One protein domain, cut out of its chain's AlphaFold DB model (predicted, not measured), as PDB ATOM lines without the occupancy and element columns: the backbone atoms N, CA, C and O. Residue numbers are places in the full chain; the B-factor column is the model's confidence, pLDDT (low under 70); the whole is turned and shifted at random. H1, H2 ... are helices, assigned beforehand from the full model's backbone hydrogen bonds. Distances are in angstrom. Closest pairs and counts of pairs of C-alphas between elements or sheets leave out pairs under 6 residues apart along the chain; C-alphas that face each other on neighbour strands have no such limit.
ATOM      1  N   SER A  11     218.844 223.090 159.750       84.50
ATOM      2  CA  SER A  11     217.467 223.554 159.537       84.50
ATOM      3  C   SER A  11     216.593 222.541 158.791       84.50
ATOM      4  O   SER A  11     215.405 222.425 159.089       84.50
ATOM      5  N   VAL A  12     217.168 221.801 157.841       87.12
ATOM      6  CA  VAL A  12     216.490 220.731 157.100       87.12
ATOM      7  C   VAL A  12     216.367 219.499 157.986       87.12
ATOM      8  O   VAL A  12     215.282 218.935 158.086       87.12
ATOM      9  N   PHE A  13     217.432 219.154 158.712       89.56
ATOM     10  CA  PHE A  13     217.423 218.047 159.663       89.56
ATOM     11  C   PHE A  13     216.333 218.216 160.731       89.56
ATOM     12  O   PHE A  13     215.551 217.301 160.954       89.56
ATOM     13  N   ARG A  14     216.174 219.420 161.303       90.19
ATOM     14  CA  ARG A  14     215.080 219.726 162.247       90.19
ATOM     15  C   ARG A  14     213.693 219.468 161.658       90.19
ATOM     16  O   ARG A  14     212.817 218.967 162.352       90.19
ATOM     17  N   LYS A  15     213.481 219.796 160.380       89.81
ATOM     18  CA  LYS A  15     212.206 219.522 159.699       89.81
ATOM     19  C   LYS A  15     211.984 218.024 159.498       89.81
ATOM     20  O   LYS A  15     210.859 217.574 159.658       89.81
ATOM     21  N   MET A  16     213.037 217.275 159.176       89.12
ATOM     22  CA  MET A  16     212.972 215.819 159.016       89.12
ATOM     23  C   MET A  16     212.651 215.126 160.340       89.12
ATOM     24  O   MET A  16     211.761 214.288 160.374       89.12
ATOM     25  N   VAL A  17     213.302 215.530 161.432       90.75
ATOM     26  CA  VAL A  17     213.039 215.005 162.782       90.75
ATOM     27  C   VAL A  17     211.587 215.228 163.212       90.75
ATOM     28  O   VAL A  17     210.990 214.351 163.820       90.75
ATOM     29  N   ASN A  18     210.995 216.365 162.843       87.88
ATOM     30  CA  ASN A  18     209.595 216.660 163.159       87.88
ATOM     31  C   ASN A  18     208.581 215.954 162.241       87.88
ATOM     32  O   ASN A  18     207.390 215.974 162.539       87.88
ATOM     33  N   ALA A  19     209.019 215.405 161.105       89.19
ATOM     34  CA  ALA A  19     208.140 214.838 160.079       89.19
ATOM     35  C   ALA A  19     208.236 213.310 159.960       89.19
ATOM     36  O   ALA A  19     207.297 212.687 159.473       89.19
ATOM     37  N   LEU A  20     209.364 212.720 160.359       89.56
ATOM     38  CA  LEU A  20     209.652 211.294 160.231       89.56
ATOM     39  C   LEU A  20     209.445 210.564 161.559       89.56
ATOM     40  O   LEU A  20     209.655 211.117 162.638       89.56
ATOM     41  N   SER A  21     209.083 209.288 161.471       91.38
ATOM     42  CA  SER A  21     209.051 208.392 162.630       91.38
ATOM     43  C   SER A  21     210.463 207.974 163.068       91.38
ATOM     44  O   SER A  21     211.409 208.001 162.279       91.38
ATOM     45  N   ALA A  22     210.617 207.513 164.316       88.88
ATOM     46  CA  ALA A  22     211.904 207.035 164.842       88.88
ATOM     47  C   ALA A  22     212.536 205.933 163.963       88.88
ATOM     48  O   ALA A  22     213.730 205.971 163.679       88.88
ATOM     49  N   ALA A  23     211.723 205.004 163.446       88.12
ATOM     50  CA  ALA A  23     212.174 203.919 162.570       88.12
ATOM     51  C   ALA A  23     212.590 204.378 161.157       88.12
ATOM     52  O   ALA A  23     213.287 203.656 160.444       88.12
ATOM     53  N   GLU A  24     212.128 205.546 160.712       88.81
ATOM     54  CA  GLU A  24     212.564 206.159 159.454       88.81
ATOM     55  C   GLU A  24     213.825 206.996 159.658       88.81
ATOM     56  O   GLU A  24     214.688 207.014 158.781       88.81
ATOM     57  N   LEU A  25     213.962 207.638 160.822       87.75
ATOM     58  CA  LEU A  25     215.158 208.391 161.182       87.75
ATOM     59  C   LEU A  25     216.388 207.486 161.247       87.75
ATOM     60  O   LEU A  25     217.391 207.821 160.625       87.75
ATOM     61  N   THR A  26     216.311 206.317 161.889       88.00
ATOM     62  CA  THR A  26     217.450 205.377 161.987       88.00
ATOM     63  C   THR A  26     217.963 204.874 160.635       88.00
ATOM     64  O   THR A  26     219.097 204.413 160.535       88.00
ATOM     65  N   LYS A  27     217.164 204.989 159.566       89.19
ATOM     66  CA  LYS A  27     217.567 204.625 158.199       89.19
ATOM     67  C   LYS A  27     218.345 205.728 157.481       89.19
ATOM     68  O   LYS A  27     218.807 205.505 156.361       89.19
ATOM     69  N   LEU A  28     218.461 206.919 158.070       87.94
ATOM     70  CA  LEU A  28     219.221 208.006 157.469       87.94
ATOM     71  C   LEU A  28     220.712 207.647 157.412       87.94
ATOM     72  O   LEU A  28     221.265 207.137 158.385       87.94
ATOM     73  N   PRO A  29     221.393 207.928 156.289       87.75
ATOM     74  CA  PRO A  29     222.816 207.655 156.170       87.75
ATOM     75  C   PRO A  29     223.608 208.548 157.143       87.75
ATOM     76  O   PRO A  29     223.498 209.780 157.067       87.75
ATOM     77  N   PRO A  30     224.432 207.965 158.032       84.56
ATOM     78  CA  PRO A  30     225.114 208.712 159.084       84.56
ATOM     79  C   PRO A  30     226.107 209.746 158.529       84.56
ATOM     80  O   PRO A  30     226.348 210.779 159.153       84.56
ATOM     81  N   GLU A  31     226.643 209.540 157.322       82.69
ATOM     82  CA  GLU A  31     227.580 210.476 156.686       82.69
ATOM     83  C   GLU A  31     226.927 211.806 156.282       82.69
ATOM     84  O   GLU A  31     227.625 212.809 156.118       82.69
ATOM     85  N   GLN A  32     225.602 211.826 156.106       85.38
ATOM     86  CA  GLN A  32     224.856 213.015 155.687       85.38
ATOM     87  C   GLN A  32     224.331 213.843 156.862       85.38
ATOM     88  O   GLN A  32     223.788 214.924 156.637       85.38
ATOM     89  N   LEU A  33     224.480 213.372 158.101       83.88
ATOM     90  CA  LEU A  33     223.993 214.099 159.269       83.88
ATOM     91  C   LEU A  33     224.723 215.443 159.450       83.88
ATOM     92  O   LEU A  33     225.895 215.579 159.064       83.88
ATOM     93  N   PRO A  34     224.061 216.440 160.068       82.81
ATOM     94  CA  PRO A  34     224.732 217.655 160.515       82.81
ATOM     95  C   PRO A  34     225.926 217.318 161.420       82.81
ATOM     96  O   PRO A  34     225.878 216.363 162.185       82.81
ATOM     97  N   GLU A  35     226.996 218.116 161.377       72.25
ATOM     98  CA  GLU A  35     228.185 217.868 162.216       72.25
ATOM     99  C   GLU A  35     227.960 218.056 163.710       72.25
ATOM    100  O   GLU A  35     228.635 217.435 164.528       72.25
ATOM    101  N   ARG A  36     227.052 218.963 164.067       75.69
ATOM    102  CA  ARG A  36     226.673 219.230 165.447       75.69
ATOM    103  C   ARG A  36     225.166 219.350 165.523       75.69
ATOM    104  O   ARG A  36     224.565 220.212 164.881       75.69
ATOM    105  N   ILE A  37     224.579 218.499 166.348       82.06
ATOM    106  CA  ILE A  37     223.189 218.598 166.764       82.06
ATOM    107  C   ILE A  37     223.219 219.220 168.170       82.06
ATOM    108  O   ILE A  37     223.893 218.670 169.041       82.06
ATOM    109  N   PRO A  38     222.604 220.400 168.388       79.31
ATOM    110  CA  PRO A  38     222.598 221.045 169.702       79.31
ATOM    111  C   PRO A  38     221.965 220.134 170.756       79.31
ATOM    112  O   PRO A  38     220.921 219.542 170.488       79.31
ATOM    113  N   VAL A  39     222.572 220.041 171.940       80.44
ATOM    114  CA  VAL A  39     222.061 219.192 173.032       80.44
ATOM    115  C   VAL A  39     220.675 219.667 173.460       80.44
ATOM    116  O   VAL A  39     219.767 218.861 173.618       80.44
ATOM    117  N   GLU A  40     220.468 220.983 173.474       83.62
ATOM    118  CA  GLU A  40     219.186 221.606 173.803       83.62
ATOM    119  C   GLU A  40     218.088 221.217 172.805       83.62
ATOM    120  O   GLU A  40     216.906 221.272 173.122       83.62
ATOM    121  N   PHE A  41     218.453 220.844 171.571       85.44
ATOM    122  CA  PHE A  41     217.486 220.315 170.613       85.44
ATOM    123  C   PHE A  41     217.101 218.875 170.960       85.44
ATOM    124  O   PHE A  41     215.914 218.570 170.943       85.44
ATOM    125  N   LEU A  42     218.067 218.021 171.313       85.88
ATOM    126  CA  LEU A  42     217.810 216.627 171.699       85.88
ATOM    127  C   LEU A  42     216.928 216.537 172.951       85.88
ATOM    128  O   LEU A  42     215.966 215.778 172.966       85.88
ATOM    129  N   GLU A  43     217.178 217.393 173.943       87.00
ATOM    130  CA  GLU A  43     216.403 217.458 175.193       87.00
ATOM    131  C   GLU A  43     214.921 217.809 174.987       87.00
ATOM    132  O   GLU A  43     214.082 217.497 175.829       87.00
ATOM    133  N   THR A  44     214.577 218.455 173.868       87.50
ATOM    134  CA  THR A  44     213.187 218.831 173.553       87.50
ATOM    135  C   THR A  44     212.407 217.754 172.804       87.50
ATOM    136  O   THR A  44     211.210 217.929 172.562       87.50
ATOM    137  N   LEU A  45     213.056 216.656 172.405       90.31
ATOM    138  CA  LEU A  45     212.446 215.618 171.579       90.31
ATOM    139  C   LEU A  45     211.820 214.497 172.424       90.31
ATOM    140  O   LEU A  45     212.285 214.207 173.525       90.31
ATOM    141  N   PRO A  46     210.785 213.812 171.903       92.12
ATOM    142  CA  PRO A  46     210.294 212.571 172.494       92.12
ATOM    143  C   PRO A  46     211.414 211.530 172.629       92.12
ATOM    144  O   PRO A  46     212.255 211.413 171.734       92.12
ATOM    145  N   ALA A  47     211.386 210.738 173.706       90.00
ATOM    146  CA  ALA A  47     212.447 209.782 174.045       90.00
ATOM    147  C   ALA A  47     212.797 208.824 172.890       90.00
ATOM    148  O   ALA A  47     213.973 208.623 172.599       90.00
ATOM    149  N   ASP A  48     211.790 208.309 172.181       90.69
ATOM    150  CA  ASP A  48     211.982 207.372 171.066       90.69
ATOM    151  C   ASP A  48     212.728 208.014 169.883       90.69
ATOM    152  O   ASP A  48     213.564 207.384 169.235       90.69
ATOM    153  N   ILE A  49     212.441 209.291 169.609       91.75
ATOM    154  CA  ILE A  49     213.099 210.066 168.551       91.75
ATOM    155  C   ILE A  49     214.517 210.446 168.984       91.75
ATOM    156  O   ILE A  49     215.440 210.342 168.178       91.75
ATOM    157  N   SER A  50     214.702 210.849 170.247       90.06
ATOM    158  CA  SER A  50     216.032 211.129 170.800       90.06
ATOM    159  C   SER A  50     216.932 209.901 170.689       90.06
ATOM    160  O   SER A  50     218.016 210.006 170.130       90.06
ATOM    161  N   ALA A  51     216.450 208.726 171.106       90.00
ATOM    162  CA  ALA A  51     217.209 207.480 171.037       90.00
ATOM    163  C   ALA A  51     217.612 207.115 169.596       90.00
ATOM    164  O   ALA A  51     218.760 206.746 169.352       90.00
ATOM    165  N   ALA A  52     216.701 207.278 168.629       90.25
ATOM    166  CA  ALA A  52     216.998 207.062 167.212       90.25
ATOM    167  C   ALA A  52     218.077 208.025 166.681       90.25
ATOM    168  O   ALA A  52     218.935 207.635 165.889       90.25
ATOM    169  N   ILE A  53     218.048 209.290 167.109       89.88
ATOM    170  CA  ILE A  53     219.059 210.281 166.729       89.88
ATOM    171  C   ILE A  53     220.394 209.996 167.422       89.88
ATOM    172  O   ILE A  53     221.435 210.127 166.784       89.88
ATOM    173  N   ASP A  54     220.391 209.573 168.682       89.12
ATOM    174  CA  ASP A  54     221.607 209.216 169.412       89.12
ATOM    175  C   ASP A  54     222.316 208.018 168.766       89.12
ATOM    176  O   ASP A  54     223.535 208.046 168.587       89.12
ATOM    177  N   GLU A  55     221.566 207.004 168.323       90.50
ATOM    178  CA  GLU A  55     222.109 205.865 167.572       90.50
ATOM    179  C   GLU A  55     222.760 206.315 166.253       90.50
ATOM    180  O   GLU A  55     223.886 205.921 165.933       90.50
ATOM    181  N   LEU A  56     222.101 207.213 165.519       88.75
ATOM    182  CA  LEU A  56     222.635 207.824 164.300       88.75
ATOM    183  C   LEU A  56     223.898 208.658 164.559       88.75
ATOM    184  O   LEU A  56     224.857 208.578 163.786       88.75
ATOM    185  N   ILE A  57     223.920 209.440 165.642       87.94
ATOM    186  CA  ILE A  57     225.096 210.206 166.070       87.94
ATOM    187  C   ILE A  57     226.244 209.241 166.369       87.94
ATOM    188  O   ILE A  57     227.354 209.447 165.877       87.94
ATOM    189  N   MET A  58     225.998 208.165 167.123       88.25
ATOM    190  CA  MET A  58     227.018 207.153 167.410       88.25
ATOM    191  C   MET A  58     227.540 206.494 166.130       88.25
ATOM    192  O   MET A  58     228.758 206.383 165.957       88.25
ATOM    193  N   ALA A  59     226.656 206.121 165.201       87.94
ATOM    194  CA  ALA A  59     227.041 205.556 163.910       87.94
ATOM    195  C   ALA A  59     227.919 206.528 163.101       87.94
ATOM    196  O   ALA A  59     228.963 206.136 162.579       87.94
ATOM    197  N   GLN A  60     227.566 207.817 163.069       86.88
ATOM    198  CA  GLN A  60     228.376 208.853 162.424       86.88
ATOM    199  C   GLN A  60     229.759 208.988 163.068       86.88
ATOM    200  O   GLN A  60     230.762 209.044 162.352       86.88
ATOM    201  N   GLN A  61     229.838 209.009 164.403       85.19
ATOM    202  CA  GLN A  61     231.119 209.071 165.108       85.19
ATOM    203  C   GLN A  61     231.988 207.849 164.794       85.19
ATOM    204  O   GLN A  61     233.186 207.999 164.554       85.19
ATOM    205  N   MET A  62     231.399 206.653 164.712       86.94
ATOM    206  CA  MET A  62     232.119 205.440 164.319       86.94
ATOM    207  C   MET A  62     232.654 205.530 162.888       86.94
ATOM    208  O   MET A  62     233.831 205.235 162.667       86.94
ATOM    209  N   THR A  63     231.860 206.009 161.926       86.06
ATOM    210  CA  THR A  63     232.324 206.213 160.545       86.06
ATOM    211  C   THR A  63     233.478 207.217 160.477       86.06
ATOM    212  O   THR A  63     234.492 206.950 159.828       86.06
ATOM    213  N   ILE A  64     233.387 208.338 161.204       83.19
ATOM    214  CA  ILE A  64     234.467 209.335 161.298       83.19
ATOM    215  C   ILE A  64     235.725 208.720 161.927       83.19
ATOM    216  O   ILE A  64     236.832 208.938 161.434       83.19
ATOM    217  N   LEU A  65     235.582 207.922 162.989       86.31
ATOM    218  CA  LEU A  65     236.702 207.241 163.640       86.31
ATOM    219  C   LEU A  65     237.375 206.225 162.714       86.31
ATOM    220  O   LEU A  65     238.605 206.161 162.681       86.31
ATOM    221  N   HIS A  66     236.602 205.455 161.947       87.06
ATOM    222  CA  HIS A  66     237.141 204.522 160.959       87.06
ATOM    223  C   HIS A  66     237.887 205.251 159.839       87.06
ATOM    224  O   HIS A  66     239.019 204.873 159.530       87.06
ATOM    225  N   ALA A  67     237.317 206.333 159.299       83.69
ATOM    226  CA  ALA A  67     237.984 207.179 158.310       83.69
ATOM    227  C   ALA A  67     239.271 207.808 158.871       83.69
ATOM    228  O   ALA A  67     240.312 207.822 158.219       83.69
ATOM    229  N   ARG A  68     239.254 208.266 160.127       85.56
ATOM    230  CA  ARG A  68     240.451 208.799 160.788       85.56
ATOM    231  C   ARG A  68     241.520 207.725 160.988       85.56
ATOM    232  O   ARG A  68     242.698 208.013 160.796       85.56
ATOM    233  N   LYS A  69     241.138 206.502 161.372       89.19
ATOM    234  CA  LYS A  69     242.068 205.370 161.519       89.19
ATOM    235  C   LYS A  69     242.698 204.980 160.183       89.19
ATOM    236  O   LYS A  69     243.902 204.741 160.156       89.19
ATOM    237  N   SER A  70     241.929 204.954 159.092       88.94
ATOM    238  CA  SER A  70     242.477 204.650 157.764       88.94
ATOM    239  C   SER A  70     243.441 205.739 157.292       88.94
ATOM    240  O   SER A  70     244.561 205.429 156.894       88.94
ATOM    241  N   LEU A  71     243.077 207.017 157.440       86.31
ATOM    242  CA  LEU A  71     243.968 208.140 157.138       86.31
ATOM    243  C   LEU A  71     245.239 208.111 157.992       86.31
ATOM    244  O   LEU A  71     246.326 208.385 157.486       86.31
ATOM    245  N   ALA A  72     245.123 207.761 159.276       90.12
ATOM    246  CA  ALA A  72     246.267 207.665 160.177       90.12
ATOM    247  C   ALA A  72     247.212 206.522 159.789       90.12
ATOM    248  O   ALA A  72     248.425 206.697 159.884       90.12
ATOM    249  N   ALA A  73     246.678 205.391 159.321       90.75
ATOM    250  CA  ALA A  73     247.482 204.284 158.808       90.75
ATOM    251  C   ALA A  73     248.248 204.675 157.530       90.75
ATOM    252  O   ALA A  73     249.405 204.299 157.374       90.75
ATOM    253  N   THR A  74     247.632 205.468 156.649       88.25
ATOM    254  CA  THR A  74     248.237 205.870 155.368       88.25
ATOM    255  C   THR A  74     249.230 207.028 155.511       88.25
ATOM    256  O   THR A  74     250.314 207.000 154.928       88.25
ATOM    257  N   TYR A  75     248.877 208.068 156.270       88.31
ATOM    258  CA  TYR A  75     249.614 209.339 156.297       88.31
ATOM    259  C   TYR A  75     250.233 209.688 157.654       88.31
ATOM    260  O   TYR A  75     251.037 210.621 157.727       88.31
ATOM    261  N   GLY A  76     249.902 208.941 158.710       91.75
ATOM    262  CA  GLY A  76     250.266 209.237 160.093       91.75
ATOM    263  C   GLY A  76     249.149 209.952 160.863       91.75
ATOM    264  O   GLY A  76     248.305 210.650 160.294       91.75
ATOM    265  N   SER A  77     249.149 209.787 162.187       90.19
ATOM    266  CA  SER A  77     248.109 210.309 163.089       90.19
ATOM    267  C   SER A  77     247.966 211.832 163.037       90.19
ATOM    268  O   SER A  77     246.851 212.351 163.114       90.19
ATOM    269  N   GLU A  78     249.075 212.549 162.870       90.12
ATOM    270  CA  GLU A  78     249.092 214.010 162.819       90.12
ATOM    271  C   GLU A  78     248.425 214.563 161.554       90.12
ATOM    272  O   GLU A  78     247.611 215.484 161.625       90.12
ATOM    273  N   VAL A  79     248.724 213.963 160.398       90.06
ATOM    274  CA  VAL A  79     248.165 214.361 159.098       90.06
ATOM    275  C   VAL A  79     246.680 214.017 159.035       90.06
ATOM    276  O   VAL A  79     245.877 214.841 158.606       90.06
ATOM    277  N   ALA A  80     246.289 212.853 159.561       88.31
ATOM    278  CA  ALA A  80     244.882 212.493 159.715       88.31
ATOM    279  C   ALA A  80     244.122 213.492 160.604       88.31
ATOM    280  O   ALA A  80     242.983 213.858 160.304       88.31
ATOM    281  N   GLY A  81     244.760 213.976 161.677       88.06
ATOM    282  CA  GLY A  81     244.229 215.051 162.515       88.06
ATOM    283  C   GLY A  81     244.019 216.353 161.736       88.06
ATOM    284  O   GLY A  81     242.944 216.943 161.823       88.06
ATOM    285  N   ALA A  82     244.996 216.760 160.921       90.25
ATOM    286  CA  ALA A  82     244.899 217.957 160.083       90.25
ATOM    287  C   ALA A  82     243.783 217.858 159.027       90.25
ATOM    288  O   ALA A  82     243.011 218.801 158.860       90.25
ATOM    289  N   ILE A  83     243.648 216.706 158.359       88.88
ATOM    290  CA  ILE A  83     242.561 216.458 157.398       88.88
ATOM    291  C   ILE A  83     241.206 216.531 158.109       88.88
ATOM    292  O   ILE A  83     240.312 217.232 157.637       88.88
ATOM    293  N   THR A  84     241.071 215.888 159.271       87.19
ATOM    294  CA  THR A  84     239.833 215.930 160.070       87.19
ATOM    295  C   THR A  84     239.481 217.369 160.459       87.19
ATOM    296  O   THR A  84     238.339 217.795 160.303       87.19
ATOM    297  N   LEU A  85     240.469 218.151 160.904       88.25
ATOM    298  CA  LEU A  85     240.277 219.560 161.248       88.25
ATOM    299  C   LEU A  85     239.832 220.394 160.036       88.25
ATOM    300  O   LEU A  85     238.972 221.258 160.179       88.25
ATOM    301  N   SER A  86     240.363 220.109 158.842       87.81
ATOM    302  CA  SER A  86     240.006 220.815 157.600       87.81
ATOM    303  C   SER A  86     238.549 220.625 157.168       87.81
ATOM    304  O   SER A  86     238.020 221.422 156.392       87.81
ATOM    305  N   GLN A  87     237.913 219.557 157.647       85.00
ATOM    306  CA  GLN A  87     236.534 219.213 157.323       85.00
ATOM    307  C   GLN A  87     235.533 219.824 158.307       85.00
ATOM    308  O   GLN A  87     234.346 219.809 158.010       85.00
ATOM    309  N   ARG A  88     235.995 220.366 159.442       81.69
ATOM    310  CA  ARG A  88     235.138 220.882 160.511       81.69
ATOM    311  C   ARG A  88     234.422 222.171 160.090       81.69
ATOM    312  O   ARG A  88     235.036 223.122 159.610       81.69
ATOM    313  N   SER A  89     233.121 222.218 160.340       77.75
ATOM    314  CA  SER A  89     232.266 223.393 160.224       77.75
ATOM    315  C   SER A  89     232.531 224.389 161.352       77.75
ATOM    316  O   SER A  89     232.905 224.035 162.472       77.75
ATOM    317  N   LEU A  90     232.274 225.664 161.066       77.31
ATOM    318  CA  LEU A  90     232.294 226.741 162.059       77.31
ATOM    319  C   LEU A  90     231.055 226.732 162.962       77.31
ATOM    320  O   LEU A  90     230.998 227.459 163.952       77.31
ATOM    321  N   GLU A  91     230.020 225.971 162.608       73.50
ATOM    322  CA  GLU A  91     228.778 225.954 163.370       73.50
ATOM    323  C   GLU A  91     228.964 225.277 164.731       73.50
ATOM    324  O   GLU A  91     229.427 224.144 164.844       73.50
ATOM    325  N   GLY A  92     228.592 226.004 165.787       68.44
ATOM    326  CA  GLY A  92     228.764 225.541 167.160       68.44
ATOM    327  C   GLY A  92     230.216 225.548 167.634       68.44
ATOM    328  O   GLY A  92     230.504 224.903 168.630       68.44
ATOM    329  N   THR A  93     231.144 226.217 166.952       84.50
ATOM    330  CA  THR A  93     232.460 226.545 167.522       84.50
ATOM    331  C   THR A  93     232.455 227.972 168.070       84.50
ATOM    332  O   THR A  93     231.547 228.749 167.757       84.50
ATOM    333  N   ALA A  94     233.505 228.353 168.803       86.69
ATOM    334  CA  ALA A  94     233.703 229.733 169.249       86.69
ATOM    335  C   ALA A  94     233.624 230.737 168.080       86.69
ATOM    336  O   ALA A  94     233.059 231.820 168.221       86.69
ATOM    337  N   ALA A  95     234.090 230.349 166.883       88.75
ATOM    338  CA  ALA A  95     233.950 231.142 165.661       88.75
ATOM    339  C   ALA A  95     232.482 231.361 165.258       88.75
ATOM    340  O   ALA A  95     232.080 232.475 164.906       88.75
ATOM    341  N   GLY A  96     231.667 230.306 165.300       87.81
ATOM    342  CA  GLY A  96     230.236 230.388 165.020       87.81
ATOM    343  C   GLY A  96     229.497 231.260 166.033       87.81
ATOM    344  O   GLY A  96     228.682 232.101 165.642       87.81
ATOM    345  N   ASP A  97     229.811 231.104 167.318       89.31
ATOM    346  CA  ASP A  97     229.224 231.890 168.405       89.31
ATOM    347  C   ASP A  97     229.597 233.367 168.321       89.31
ATOM    348  O   ASP A  97     228.710 234.226 168.325       89.31
ATOM    349  N   LEU A  98     230.880 233.672 168.113       92.50
ATOM    350  CA  LEU A  98     231.358 235.038 167.921       92.50
ATOM    351  C   LEU A  98     230.698 235.692 166.702       92.50
ATOM    352  O   LEU A  98     230.231 236.829 166.778       92.50
ATOM    353  N   ARG A  99     230.577 234.969 165.579       93.44
ATOM    354  CA  ARG A  99     229.884 235.470 164.381       93.44
ATOM    355  C   ARG A  99     228.422 235.805 164.682       93.44
ATOM    356  O   ARG A  99     227.963 236.885 164.310       93.44
ATOM    357  N   ARG A 100     227.696 234.920 165.375       90.69
ATOM    358  CA  ARG A 100     226.298 235.161 165.778       90.69
ATOM    359  C   ARG A 100     226.171 236.372 166.694       90.69
ATOM    360  O   ARG A 100     225.275 237.191 166.484       90.69
ATOM    361  N   MET A 101     227.058 236.498 167.677       92.31
ATOM    362  CA  MET A 101     227.087 237.629 168.599       92.31
ATOM    363  C   MET A 101     227.295 238.950 167.847       92.31
ATOM    364  O   MET A 101     226.483 239.863 167.986       92.31
ATOM    365  N   LEU A 102     228.302 239.021 166.968       92.75
ATOM    366  CA  LEU A 102     228.573 240.212 166.157       92.75
ATOM    367  C   LEU A 102     227.400 240.575 165.242       92.75
ATOM    368  O   LEU A 102     227.063 241.751 165.110       92.75
ATOM    369  N   THR A 103     226.742 239.592 164.623       92.12
ATOM    370  CA  THR A 103     225.545 239.844 163.808       92.12
ATOM    371  C   THR A 103     224.399 240.408 164.648       92.12
ATOM    372  O   THR A 103     223.773 241.386 164.241       92.12
ATOM    373  N   ARG A 104     224.130 239.842 165.834       89.19
ATOM    374  CA  ARG A 104     223.085 240.349 166.743       89.19
ATOM    375  C   ARG A 104     223.373 241.783 167.187       89.19
ATOM    376  O   ARG A 104     222.474 242.620 167.126       89.19
ATOM    377  N   LEU A 105     224.615 242.066 167.575       88.31
ATOM    378  CA  LEU A 105     225.055 243.399 167.985       88.31
ATOM    379  C   LEU A 105     224.917 244.414 166.852       88.31
ATOM    380  O   LEU A 105     224.310 245.464 167.044       88.31
ATOM    381  N   ARG A 106     225.384 244.082 165.644       88.94
ATOM    382  CA  ARG A 106     225.231 244.952 164.468       88.94
ATOM    383  C   ARG A 106     223.774 245.256 164.160       88.94
ATOM    384  O   ARG A 106     223.442 246.413 163.920       88.94
ATOM    385  N   ASN A 107     222.905 244.250 164.203       87.44
ATOM    386  CA  ASN A 107     221.479 244.444 163.953       87.44
ATOM    387  C   ASN A 107     220.861 245.384 164.997       87.44
ATOM    388  O   ASN A 107     220.194 246.348 164.627       87.44
ATOM    389  N   ARG A 108     221.155 245.174 166.287       85.31
ATOM    390  CA  ARG A 108     220.712 246.071 167.368       85.31
ATOM    391  C   ARG A 108     221.241 247.494 167.199       85.31
ATOM    392  O   ARG A 108     220.487 248.449 167.388       85.31
ATOM    393  N   ARG A 109     222.508 247.641 166.801       84.38
ATOM    394  CA  ARG A 109     223.151 248.934 166.545       84.38
ATOM    395  C   ARG A 109     222.467 249.683 165.407       84.38
ATOM    396  O   ARG A 109     222.156 250.856 165.562       84.38
ATOM    397  N   VAL A 110     222.184 249.005 164.294       85.19
ATOM    398  CA  VAL A 110     221.457 249.588 163.152       85.19
ATOM    399  C   VAL A 110     220.056 250.029 163.575       85.19
ATOM    400  O   VAL A 110     219.669 251.161 163.290       85.19
ATOM    401  N   SER A 111     219.326 249.199 164.324       80.12
ATOM    402  CA  SER A 111     218.000 249.556 164.851       80.12
ATOM    403  C   SER A 111     218.028 250.720 165.849       80.12
ATOM    404  O   SER A 111     217.027 251.413 166.008       80.12
ATOM    405  N   SER A 112     219.168 250.955 166.500       82.56
ATOM    406  CA  SER A 112     219.330 251.977 167.542       82.56
ATOM    407  C   SER A 112     220.168 253.176 167.095       82.56
ATOM    408  O   SER A 112     220.481 254.036 167.916       82.56
ATOM    409  N   ALA A 113     220.518 253.273 165.808       77.06
ATOM    410  CA  ALA A 113     221.485 254.249 165.302       77.06
ATOM    411  C   ALA A 113     221.095 255.707 165.609       77.06
ATOM    412  O   ALA A 113     221.954 256.516 165.943       77.06
ATOM    413  N   ALA A 114     219.799 256.034 165.568       73.69
ATOM    414  CA  ALA A 114     219.295 257.375 165.881       73.69
ATOM    415  C   ALA A 114     219.360 257.736 167.379       73.69
ATOM    416  O   ALA A 114     219.281 258.908 167.733       73.69
ATOM    417  N   LYS A 115     219.476 256.736 168.261       77.12
ATOM    418  CA  LYS A 115     219.512 256.893 169.724       77.12
ATOM    419  C   LYS A 115     220.894 256.611 170.306       77.12
ATOM    420  O   LYS A 115     221.040 256.593 171.526       77.12
ATOM    421  N   LEU A 116     221.882 256.352 169.452       74.75
ATOM    422  CA  LEU A 116     223.204 255.954 169.894       74.75
ATOM    423  C   LEU A 116     223.846 257.106 170.676       74.75
ATOM    424  O   LEU A 116     224.061 258.200 170.153       74.75
ATOM    425  N   ASN A 117     224.090 256.859 171.955       81.56
ATOM    426  CA  ASN A 117     224.672 257.794 172.906       81.56
ATOM    427  C   ASN A 117     225.697 257.050 173.771       81.56
ATOM    428  O   ASN A 117     225.885 255.847 173.599       81.56
ATOM    429  N   ILE A 118     226.356 257.761 174.688       81.88
ATOM    430  CA  ILE A 118     227.408 257.192 175.545       81.88
ATOM    431  C   ILE A 118     226.906 255.937 176.271       81.88
ATOM    432  O   ILE A 118     227.517 254.883 176.141       81.88
ATOM    433  N   ASN A 119     225.755 256.021 176.944       83.75
ATOM    434  CA  ASN A 119     225.219 254.927 177.761       83.75
ATOM    435  C   ASN A 119     224.903 253.677 176.931       83.75
ATOM    436  O   ASN A 119     225.257 252.570 177.321       83.75
ATOM    437  N   LEU A 120     224.278 253.849 175.763       80.12
ATOM    438  CA  LEU A 120     223.966 252.720 174.887       80.12
ATOM    439  C   LEU A 120     225.234 252.108 174.271       80.12
ATOM    440  O   LEU A 120     225.308 250.898 174.072       80.12
ATOM    441  N   SER A 121     226.246 252.926 173.973       83.25
ATOM    442  CA  SER A 121     227.543 252.428 173.510       83.25
ATOM    443  C   SER A 121     228.293 251.660 174.600       83.25
ATOM    444  O   SER A 121     228.906 250.645 174.281       83.25
ATOM    445  N   LEU A 122     228.214 252.097 175.863       84.62
ATOM    446  CA  LEU A 122     228.771 251.371 177.010       84.62
ATOM    447  C   LEU A 122     228.089 250.009 177.189       84.62
ATOM    448  O   LEU A 122     228.782 249.002 177.282       84.62
ATOM    449  N   GLU A 123     226.757 249.943 177.092       87.69
ATOM    450  CA  GLU A 123     226.019 248.668 177.138       87.69
ATOM    451  C   GLU A 123     226.477 247.704 176.024       87.69
ATOM    452  O   GLU A 123     226.656 246.503 176.242       87.69
ATOM    453  N   PHE A 124     226.705 248.213 174.807       86.50
ATOM    454  CA  PHE A 124     227.232 247.386 173.720       86.50
ATOM    455  C   PHE A 124     228.686 246.950 173.941       86.50
ATOM    456  O   PHE A 124     229.043 245.850 173.517       86.50
ATOM    457  N   LEU A 125     229.520 247.773 174.583       87.19
ATOM    458  CA  LEU A 125     230.887 247.392 174.951       87.19
ATOM    459  C   LEU A 125     230.889 246.282 176.004       87.19
ATOM    460  O   LEU A 125     231.596 245.295 175.821       87.19
ATOM    461  N   GLU A 126     230.039 246.373 177.025       88.25
ATOM    462  CA  GLU A 126     229.866 245.312 178.027       88.25
ATOM    463  C   GLU A 126     229.421 243.991 177.381       88.25
ATOM    464  O   GLU A 126     229.974 242.930 177.668       88.25
ATOM    465  N   GLN A 127     228.481 244.042 176.429       86.12
ATOM    466  CA  GLN A 127     228.079 242.854 175.662       86.12
ATOM    467  C   GLN A 127     229.231 242.277 174.824       86.12
ATOM    468  O   GLN A 127     229.279 241.067 174.594       86.12
ATOM    469  N   LEU A 128     230.157 243.119 174.355       88.56
ATOM    470  CA  LEU A 128     231.346 242.681 173.624       88.56
ATOM    471  C   LEU A 128     232.433 242.104 174.530       88.56
ATOM    472  O   LEU A 128     233.221 241.310 174.024       88.56
ATOM    473  N   GLU A 129     232.464 242.406 175.829       87.69
ATOM    474  CA  GLU A 129     233.409 241.768 176.758       87.69
ATOM    475  C   GLU A 129     233.172 240.256 176.858       87.69
ATOM    476  O   GLU A 129     234.130 239.487 176.843       87.69
ATOM    477  N   ALA A 130     231.917 239.796 176.791       82.81
ATOM    478  CA  ALA A 130     231.614 238.364 176.652       82.81
ATOM    479  C   ALA A 130     232.199 237.753 175.357       82.81
ATOM    480  O   ALA A 130     232.462 236.554 175.264       82.81
ATOM    481  N   GLY A 131     232.440 238.585 174.341       87.75
ATOM    482  CA  GLY A 131     233.118 238.208 173.106       87.75
ATOM    483  C   GLY A 131     234.625 238.025 173.235       87.75
ATOM    484  O   GLY A 131     235.232 237.442 172.332       87.75
ATOM    485  N   ARG A 132     235.239 238.493 174.326       88.44
ATOM    486  CA  ARG A 132     236.684 238.395 174.547       88.44
ATOM    487  C   ARG A 132     237.113 236.946 174.720       88.44
ATOM    488  O   ARG A 132     238.035 236.513 174.035       88.44
ATOM    489  N   ASP A 133     236.391 236.181 175.530       88.81
ATOM    490  CA  ASP A 133     236.677 234.761 175.751       88.81
ATOM    491  C   ASP A 133     236.475 233.938 174.478       88.81
ATOM    492  O   ASP A 133     237.323 233.118 174.125       88.81
ATOM    493  N   LEU A 134     235.407 234.221 173.726       90.50
ATOM    494  CA  LEU A 134     235.176 233.604 172.416       90.50
ATOM    495  C   LEU A 134     236.298 233.935 171.428       90.50
ATOM    496  O   LEU A 134     236.692 233.089 170.627       90.50
ATOM    497  N   THR A 135     236.833 235.155 171.485       90.75
ATOM    498  CA  THR A 135     237.963 235.562 170.647       90.75
ATOM    499  C   THR A 135     239.248 234.863 171.084       90.75
ATOM    500  O   THR A 135     239.972 234.377 170.222       90.75
ATOM    501  N   ASN A 136     239.514 234.722 172.384       88.44
ATOM    502  CA  ASN A 136     240.665 233.966 172.886       88.44
ATOM    503  C   ASN A 136     240.610 232.498 172.434       88.44
ATOM    504  O   ASN A 136     241.573 232.005 171.849       88.44
ATOM    505  N   GLN A 137     239.453 231.844 172.583       90.25
ATOM    506  CA  GLN A 137     239.227 230.483 172.081       90.25
ATOM    507  C   GLN A 137     239.411 230.396 170.559       90.25
ATOM    508  O   GLN A 137     240.044 229.469 170.059       90.25
ATOM    509  N   LEU A 138     238.925 231.392 169.809       91.38
ATOM    510  CA  LEU A 138     239.154 231.488 168.368       91.38
ATOM    511  C   LEU A 138     240.653 231.580 168.030       91.38
ATOM    512  O   LEU A 138     241.090 230.986 167.044       91.38
ATOM    513  N   MET A 139     241.442 232.329 168.807       87.88
ATOM    514  CA  MET A 139     242.888 232.455 168.587       87.88
ATOM    515  C   MET A 139     243.627 231.148 168.910       87.88
ATOM    516  O   MET A 139     244.538 230.770 168.170       87.88
ATOM    517  N   ASP A 140     243.210 230.426 169.950       89.00
ATOM    518  CA  ASP A 140     243.748 229.100 170.271       89.00
ATOM    519  C   ASP A 140     243.428 228.074 169.174       89.00
ATOM    520  O   ASP A 140     244.325 227.365 168.705       89.00
ATOM    521  N   ASP A 141     242.183 228.048 168.690       89.31
ATOM    522  CA  ASP A 141     241.787 227.202 167.561       89.31
ATOM    523  C   ASP A 141     242.584 227.567 166.292       89.31
ATOM    524  O   ASP A 141     243.031 226.689 165.547       89.31
ATOM    525  N   HIS A 142     242.821 228.863 166.049       89.81
ATOM    526  CA  HIS A 142     243.633 229.328 164.925       89.81
ATOM    527  C   HIS A 142     245.087 228.846 165.012       89.81
ATOM    528  O   HIS A 142     245.658 228.433 163.998       89.81
ATOM    529  N   ARG A 143     245.690 228.849 166.209       89.44
ATOM    530  CA  ARG A 143     247.022 228.266 166.433       89.44
ATOM    531  C   ARG A 143     247.036 226.787 166.043       89.44
ATOM    532  O   ARG A 143     247.908 226.380 165.276       89.44
ATOM    533  N   GLY A 144     246.027 226.025 166.470       89.75
ATOM    534  CA  GLY A 144     245.868 224.620 166.084       89.75
ATOM    535  C   GLY A 144     245.760 224.420 164.567       89.75
ATOM    536  O   GLY A 144     246.363 223.497 164.017       89.75
ATOM    537  N   ILE A 145     245.067 225.319 163.860       91.31
ATOM    538  CA  ILE A 145     244.990 225.310 162.389       91.31
ATOM    539  C   ILE A 145     246.368 225.557 161.759       91.31
ATOM    540  O   ILE A 145     246.737 224.851 160.820       91.31
ATOM    541  N   ILE A 146     247.144 226.530 162.248       90.69
ATOM    542  CA  ILE A 146     248.493 226.808 161.724       90.69
ATOM    543  C   ILE A 146     249.399 225.584 161.892       90.69
ATOM    544  O   ILE A 146     250.054 225.174 160.932       90.69
ATOM    545  N   GLU A 147     249.420 224.987 163.082       91.44
ATOM    546  CA  GLU A 147     250.225 223.797 163.371       91.44
ATOM    547  C   GLU A 147     249.814 222.616 162.484       91.44
ATOM    548  O   GLU A 147     250.662 221.968 161.866       91.44
ATOM    549  N   ALA A 148     248.507 222.374 162.340       92.81
ATOM    550  CA  ALA A 148     247.975 221.342 161.456       92.81
ATOM    551  C   ALA A 148     248.426 221.544 160.000       92.81
ATOM    552  O   ALA A 148     248.844 220.592 159.340       92.81
ATOM    553  N   ARG A 149     248.407 222.790 159.509       94.12
ATOM    554  CA  ARG A 149     248.890 223.127 158.161       94.12
ATOM    555  C   ARG A 149     250.380 222.894 157.994       94.12
ATOM    556  O   ARG A 149     250.790 222.385 156.957       94.12
ATOM    557  N   GLN A 150     251.197 223.252 158.983       92.88
ATOM    558  CA  GLN A 150     252.642 223.011 158.925       92.88
ATOM    559  C   GLN A 150     252.945 221.515 158.793       92.88
ATOM    560  O   GLN A 150     253.700 221.121 157.903       92.88
ATOM    561  N   LYS A 151     252.291 220.680 159.607       92.44
ATOM    562  CA  LYS A 151     252.432 219.216 159.557       92.44
ATOM    563  C   LYS A 151     251.963 218.643 158.218       92.44
ATOM    564  O   LYS A 151     252.654 217.825 157.611       92.44
ATOM    565  N   LEU A 152     250.825 219.124 157.715       93.06
ATOM    566  CA  LEU A 152     250.278 218.719 156.421       93.06
ATOM    567  C   LEU A 152     251.219 219.086 155.263       93.06
ATOM    568  O   LEU A 152     251.516 218.244 154.420       93.06
ATOM    569  N   ARG A 153     251.756 220.311 155.250       93.62
ATOM    570  CA  ARG A 153     252.713 220.786 154.235       93.62
ATOM    571  C   ARG A 153     254.030 220.028 154.268       93.62
ATOM    572  O   ARG A 153     254.539 219.677 153.207       93.62
ATOM    573  N   ALA A 154     254.552 219.740 155.461       92.38
ATOM    574  CA  ALA A 154     255.742 218.911 155.615       92.38
ATOM    575  C   ALA A 154     255.530 217.529 154.983       92.38
ATOM    576  O   ALA A 154     256.404 217.045 154.267       92.38
ATOM    577  N   LYS A 155     254.344 216.928 155.166       92.12
ATOM    578  CA  LYS A 155     254.013 215.650 154.530       92.12
ATOM    579  C   LYS A 155     253.857 215.765 153.015       92.12
ATOM    580  O   LYS A 155     254.397 214.926 152.306       92.12
ATOM    581  N   ILE A 156     253.167 216.796 152.519       91.06
ATOM    582  CA  ILE A 156     253.002 217.043 151.077       91.06
ATOM    583  C   ILE A 156     254.367 217.147 150.387       91.06
ATOM    584  O   ILE A 156     254.554 216.558 149.329       91.06
ATOM    585  N   PHE A 157     255.330 217.838 151.001       91.81
ATOM    586  CA  PHE A 157     256.674 218.008 150.443       91.81
ATOM    587  C   PHE A 157     257.492 216.705 150.394       91.81
ATOM    588  O   PHE A 157     258.384 216.566 149.567       91.81
ATOM    589  N   GLN A 158     257.194 215.745 151.273       91.38
ATOM    590  CA  GLN A 158     257.861 214.440 151.304       91.38
ATOM    591  C   GLN A 158     257.297 213.445 150.281       91.38
ATOM    592  O   GLN A 158     257.908 212.400 150.058       91.38
ATOM    593  N   LEU A 159     256.122 213.710 149.700       88.81
ATOM    594  CA  LEU A 159     255.492 212.784 148.766       88.81
ATOM    595  C   LEU A 159     256.085 212.941 147.355       88.81
ATOM    596  O   LEU A 159     256.231 214.064 146.875       88.81
ATOM    597  N   PRO A 160     256.392 211.828 146.660       84.25
ATOM    598  CA  PRO A 160     256.984 211.861 145.320       84.25
ATOM    599  C   PRO A 160     256.012 212.350 144.237       84.25
ATOM    600  O   PRO A 160     256.443 212.758 143.162       84.25
ATOM    601  N   SER A 161     254.705 212.316 144.506       86.50
ATOM    602  CA  SER A 161     253.660 212.822 143.622       86.50
ATOM    603  C   SER A 161     252.668 213.700 144.392       86.50
ATOM    604  O   SER A 161     252.438 213.473 145.588       86.50
ATOM    605  N   PRO A 162     252.075 214.714 143.732       84.38
ATOM    606  CA  PRO A 162     251.039 215.535 144.341       84.38
ATOM    607  C   PRO A 162     249.849 214.666 144.754       84.38
ATOM    608  O   PRO A 162     249.396 213.803 144.005       84.38
ATOM    609  N   ASN A 163     249.356 214.902 145.968       89.75
ATOM    610  CA  ASN A 163     248.165 214.254 146.497       89.75
ATOM    611  C   ASN A 163     247.049 215.295 146.639       89.75
ATOM    612  O   ASN A 163     247.133 216.184 147.491       89.75
ATOM    613  N   ASP A 164     246.017 215.170 145.804       89.44
ATOM    614  CA  ASP A 164     244.916 216.134 145.724       89.44
ATOM    615  C   ASP A 164     244.147 216.265 147.044       89.44
ATOM    616  O   ASP A 164     243.748 217.366 147.416       89.44
ATOM    617  N   GLU A 165     243.972 215.173 147.793       88.00
ATOM    618  CA  GLU A 165     243.263 215.185 149.076       88.00
ATOM    619  C   GLU A 165     244.013 216.032 150.117       88.00
ATOM    620  O   GLU A 165     243.420 216.896 150.770       88.00
ATOM    621  N   LEU A 166     245.335 215.855 150.222       90.62
ATOM    622  CA  LEU A 166     246.167 216.650 151.131       90.62
ATOM    623  C   LEU A 166     246.228 218.123 150.708       90.62
ATOM    624  O   LEU A 166     246.182 219.012 151.561       90.62
ATOM    625  N   GLN A 167     246.298 218.400 149.404       92.19
ATOM    626  CA  GLN A 167     246.293 219.771 148.889       92.19
ATOM    627  C   GLN A 167     244.956 220.476 149.148       92.19
ATOM    628  O   GLN A 167     244.942 221.627 149.590       92.19
ATOM    629  N   GLN A 168     243.832 219.785 148.943       92.50
ATOM    630  CA  GLN A 168     242.507 220.307 149.277       92.50
ATOM    631  C   GLN A 168     242.366 220.569 150.779       92.50
ATOM    632  O   GLN A 168     241.799 221.594 151.165       92.50
ATOM    633  N   ALA A 169     242.899 219.690 151.632       92.19
ATOM    634  CA  ALA A 169     242.908 219.901 153.075       92.19
ATOM    635  C   ALA A 169     243.743 221.137 153.480       92.19
ATOM    636  O   ALA A 169     243.257 221.945 154.274       92.19
ATOM    637  N   ASP A 170     244.937 221.359 152.903       94.06
ATOM    638  CA  ASP A 170     245.735 222.574 153.188       94.06
ATOM    639  C   ASP A 170     245.006 223.832 152.717       94.06
ATOM    640  O   ASP A 170     244.964 224.824 153.443       94.06
ATOM    641  N   ALA A 171     244.384 223.789 151.534       93.94
ATOM    642  CA  ALA A 171     243.609 224.905 151.006       93.94
ATOM    643  C   ALA A 171     242.403 225.243 151.900       93.94
ATOM    644  O   ALA A 171     242.165 226.415 152.197       93.94
ATOM    645  N   LYS A 172     241.669 224.237 152.392       93.31
ATOM    646  CA  LYS A 172     240.559 224.437 153.341       93.31
ATOM    647  C   LYS A 172     241.043 225.030 154.662       93.31
ATOM    648  O   LYS A 172     240.474 226.019 155.120       93.31
ATOM    649  N   LEU A 173     242.119 224.496 155.242       93.62
ATOM    650  CA  LEU A 173     242.716 225.051 156.462       93.62
ATOM    651  C   LEU A 173     243.240 226.480 156.247       93.62
ATOM    652  O   LEU A 173     243.176 227.300 157.161       93.62
ATOM    653  N   ALA A 174     243.741 226.806 155.052       93.06
ATOM    654  CA  ALA A 174     244.147 228.163 154.701       93.06
ATOM    655  C   ALA A 174     242.965 229.137 154.710       93.06
ATOM    656  O   ALA A 174     243.072 230.227 155.273       93.06
ATOM    657  N   THR A 175     241.839 228.729 154.123       92.50
ATOM    658  CA  THR A 175     240.595 229.504 154.134       92.50
ATOM    659  C   THR A 175     240.069 229.678 155.556       92.50
ATOM    660  O   THR A 175     239.787 230.803 155.953       92.50
ATOM    661  N   LEU A 176     240.032 228.608 156.357       91.06
ATOM    662  CA  LEU A 176     239.629 228.675 157.766       91.06
ATOM    663  C   LEU A 176     240.526 229.627 158.566       91.06
ATOM    664  O   LEU A 176     240.027 230.486 159.284       91.06
ATOM    665  N   SER A 177     241.846 229.529 158.397       90.75
ATOM    666  CA  SER A 177     242.806 230.430 159.041       90.75
ATOM    667  C   SER A 177     242.516 231.897 158.708       90.75
ATOM    668  O   SER A 177     242.416 232.740 159.601       90.75
ATOM    669  N   LYS A 178     242.282 232.194 157.424       89.94
ATOM    670  CA  LYS A 178     241.903 233.534 156.976       89.94
ATOM    671  C   LYS A 178     240.580 233.992 157.593       89.94
ATOM    672  O   LYS A 178     240.521 235.110 158.099       89.94
ATOM    673  N   ASP A 179     239.556 233.143 157.595       90.25
ATOM    674  CA  ASP A 179     238.237 233.453 158.150       90.25
ATOM    675  C   ASP A 179     238.300 233.766 159.652       90.25
ATOM    676  O   ASP A 179     237.568 234.636 160.129       90.25
ATOM    677  N   PHE A 180     239.185 233.099 160.399       90.75
ATOM    678  CA  PHE A 180     239.371 233.317 161.838       90.75
ATOM    679  C   PHE A 180     240.016 234.675 162.100       90.75
ATOM    680  O   PHE A 180     239.481 235.470 162.876       90.75
ATOM    681  N   CYS A 181     241.110 234.986 161.402       87.81
ATOM    682  CA  CYS A 181     241.726 236.312 161.460       87.81
ATOM    683  C   CYS A 181     240.738 237.405 161.033       87.81
ATOM    684  O   CYS A 181     240.666 238.471 161.646       87.81
ATOM    685  N   ASP A 182     239.938 237.131 160.002       88.62
ATOM    686  CA  ASP A 182     238.942 238.060 159.495       88.62
ATOM    687  C   ASP A 182     237.798 238.301 160.489       88.62
ATOM    688  O   ASP A 182     237.303 239.429 160.599       88.62
ATOM    689  N   LEU A 183     237.376 237.270 161.217       91.44
ATOM    690  CA  LEU A 183     236.363 237.366 162.260       91.44
ATOM    691  C   LEU A 183     236.883 238.121 163.488       91.44
ATOM    692  O   LEU A 183     236.202 239.032 163.959       91.44
ATOM    693  N   ALA A 184     238.098 237.815 163.945       90.38
ATOM    694  CA  ALA A 184     238.749 238.542 165.033       90.38
ATOM    695  C   ALA A 184     238.928 240.025 164.686       90.38
ATOM    696  O   ALA A 184     238.541 240.901 165.455       90.38
ATOM    697  N   GLY A 185     239.394 240.333 163.471       89.12
ATOM    698  CA  GLY A 185     239.503 241.717 163.010       89.12
ATOM    699  C   GLY A 185     238.161 242.452 162.960       89.12
ATOM    700  O   GLY A 185     238.104 243.644 163.254       89.12
TER     701      GLY A 185
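Overview. This is residues 11 to 185 of the 372 residues of an uncharacterized protein of Gammaproteobacteria bacterium (UniProt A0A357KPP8). The domain is a flat V: the long kinked helix H7, with H6 and H8 folded back along its first and last parts, makes one limb, H4 makes the other, and H5 sits at the corner. H1, H2 and H3 gather near the first residues of H4 as a small, loose head. The printed part has 175 residues with eight named helices, H1 to H8 in chain order, and no named strand: all helix. It is loose, with a radius of gyration of the C-alphas of 20.5 A and spans of 61 by 48 by 21 A.

Arrangement. H7, residues 118 to 158, with H6, residues 94 to 111, and H8, residues 164 to 185, forms an up and down bundle, each running against the one before. H7 has a kink of 38 degrees near residue 131. Hairpin H6 and H7 touches at a shallow tilt of 34 degrees, only just short of steep; the closest C-alphas, of Ala 94 and Leu 134, are 5.2 A apart. Hairpin H7 and H8 touches at 22 degrees, shallow, closest at C-alphas 149 and 170, 5.9 A. H5, residues 77 to 86, touches H7, closest at C-alphas 82 and 148, 4.8 A. H4, residues 47 to 75, touches H5 with residues 68 to 72 alone, at a steep tilt of 53 degrees, closest at C-alphas 72 and 80, 5.0 A. H2, residues 22 to 25, touches H4, closest at C-alphas 22 and 49, 4.9 A. H1, residues 11 to 19, and H3, residues 39 to 42, are close but not clearly touching H4, with closest C-alphas 7.6 A and 5.8 A away. Every O i to N i+4 pair is within hydrogen-bond range in H4, H5, H6 and H8, against 4 of 5 in H1 and 33 of 37 in H7; H2 and H3 are too short for such a pair.

Along the chain. H7 is 57.8 A long, from C-alpha 118 at (227.408, 257.192, 175.545); H4 is 41.2 A, H8 31.3 A and H6 25.7 A. H1 begins at C-alpha 11, (217.467, 223.554, 159.537), and H8 ends at C-alpha 185, (239.503, 241.717, 163.010).

Size, cuts and confidence. The two C-alphas farthest apart, of Lys 115 and Pro 160, are 63.5 A apart. The printed part has no cut; the link H2 to H3, 13 residues, is long. Mean pLDDT of the printed part is 87.7, and residue 92 is under 70.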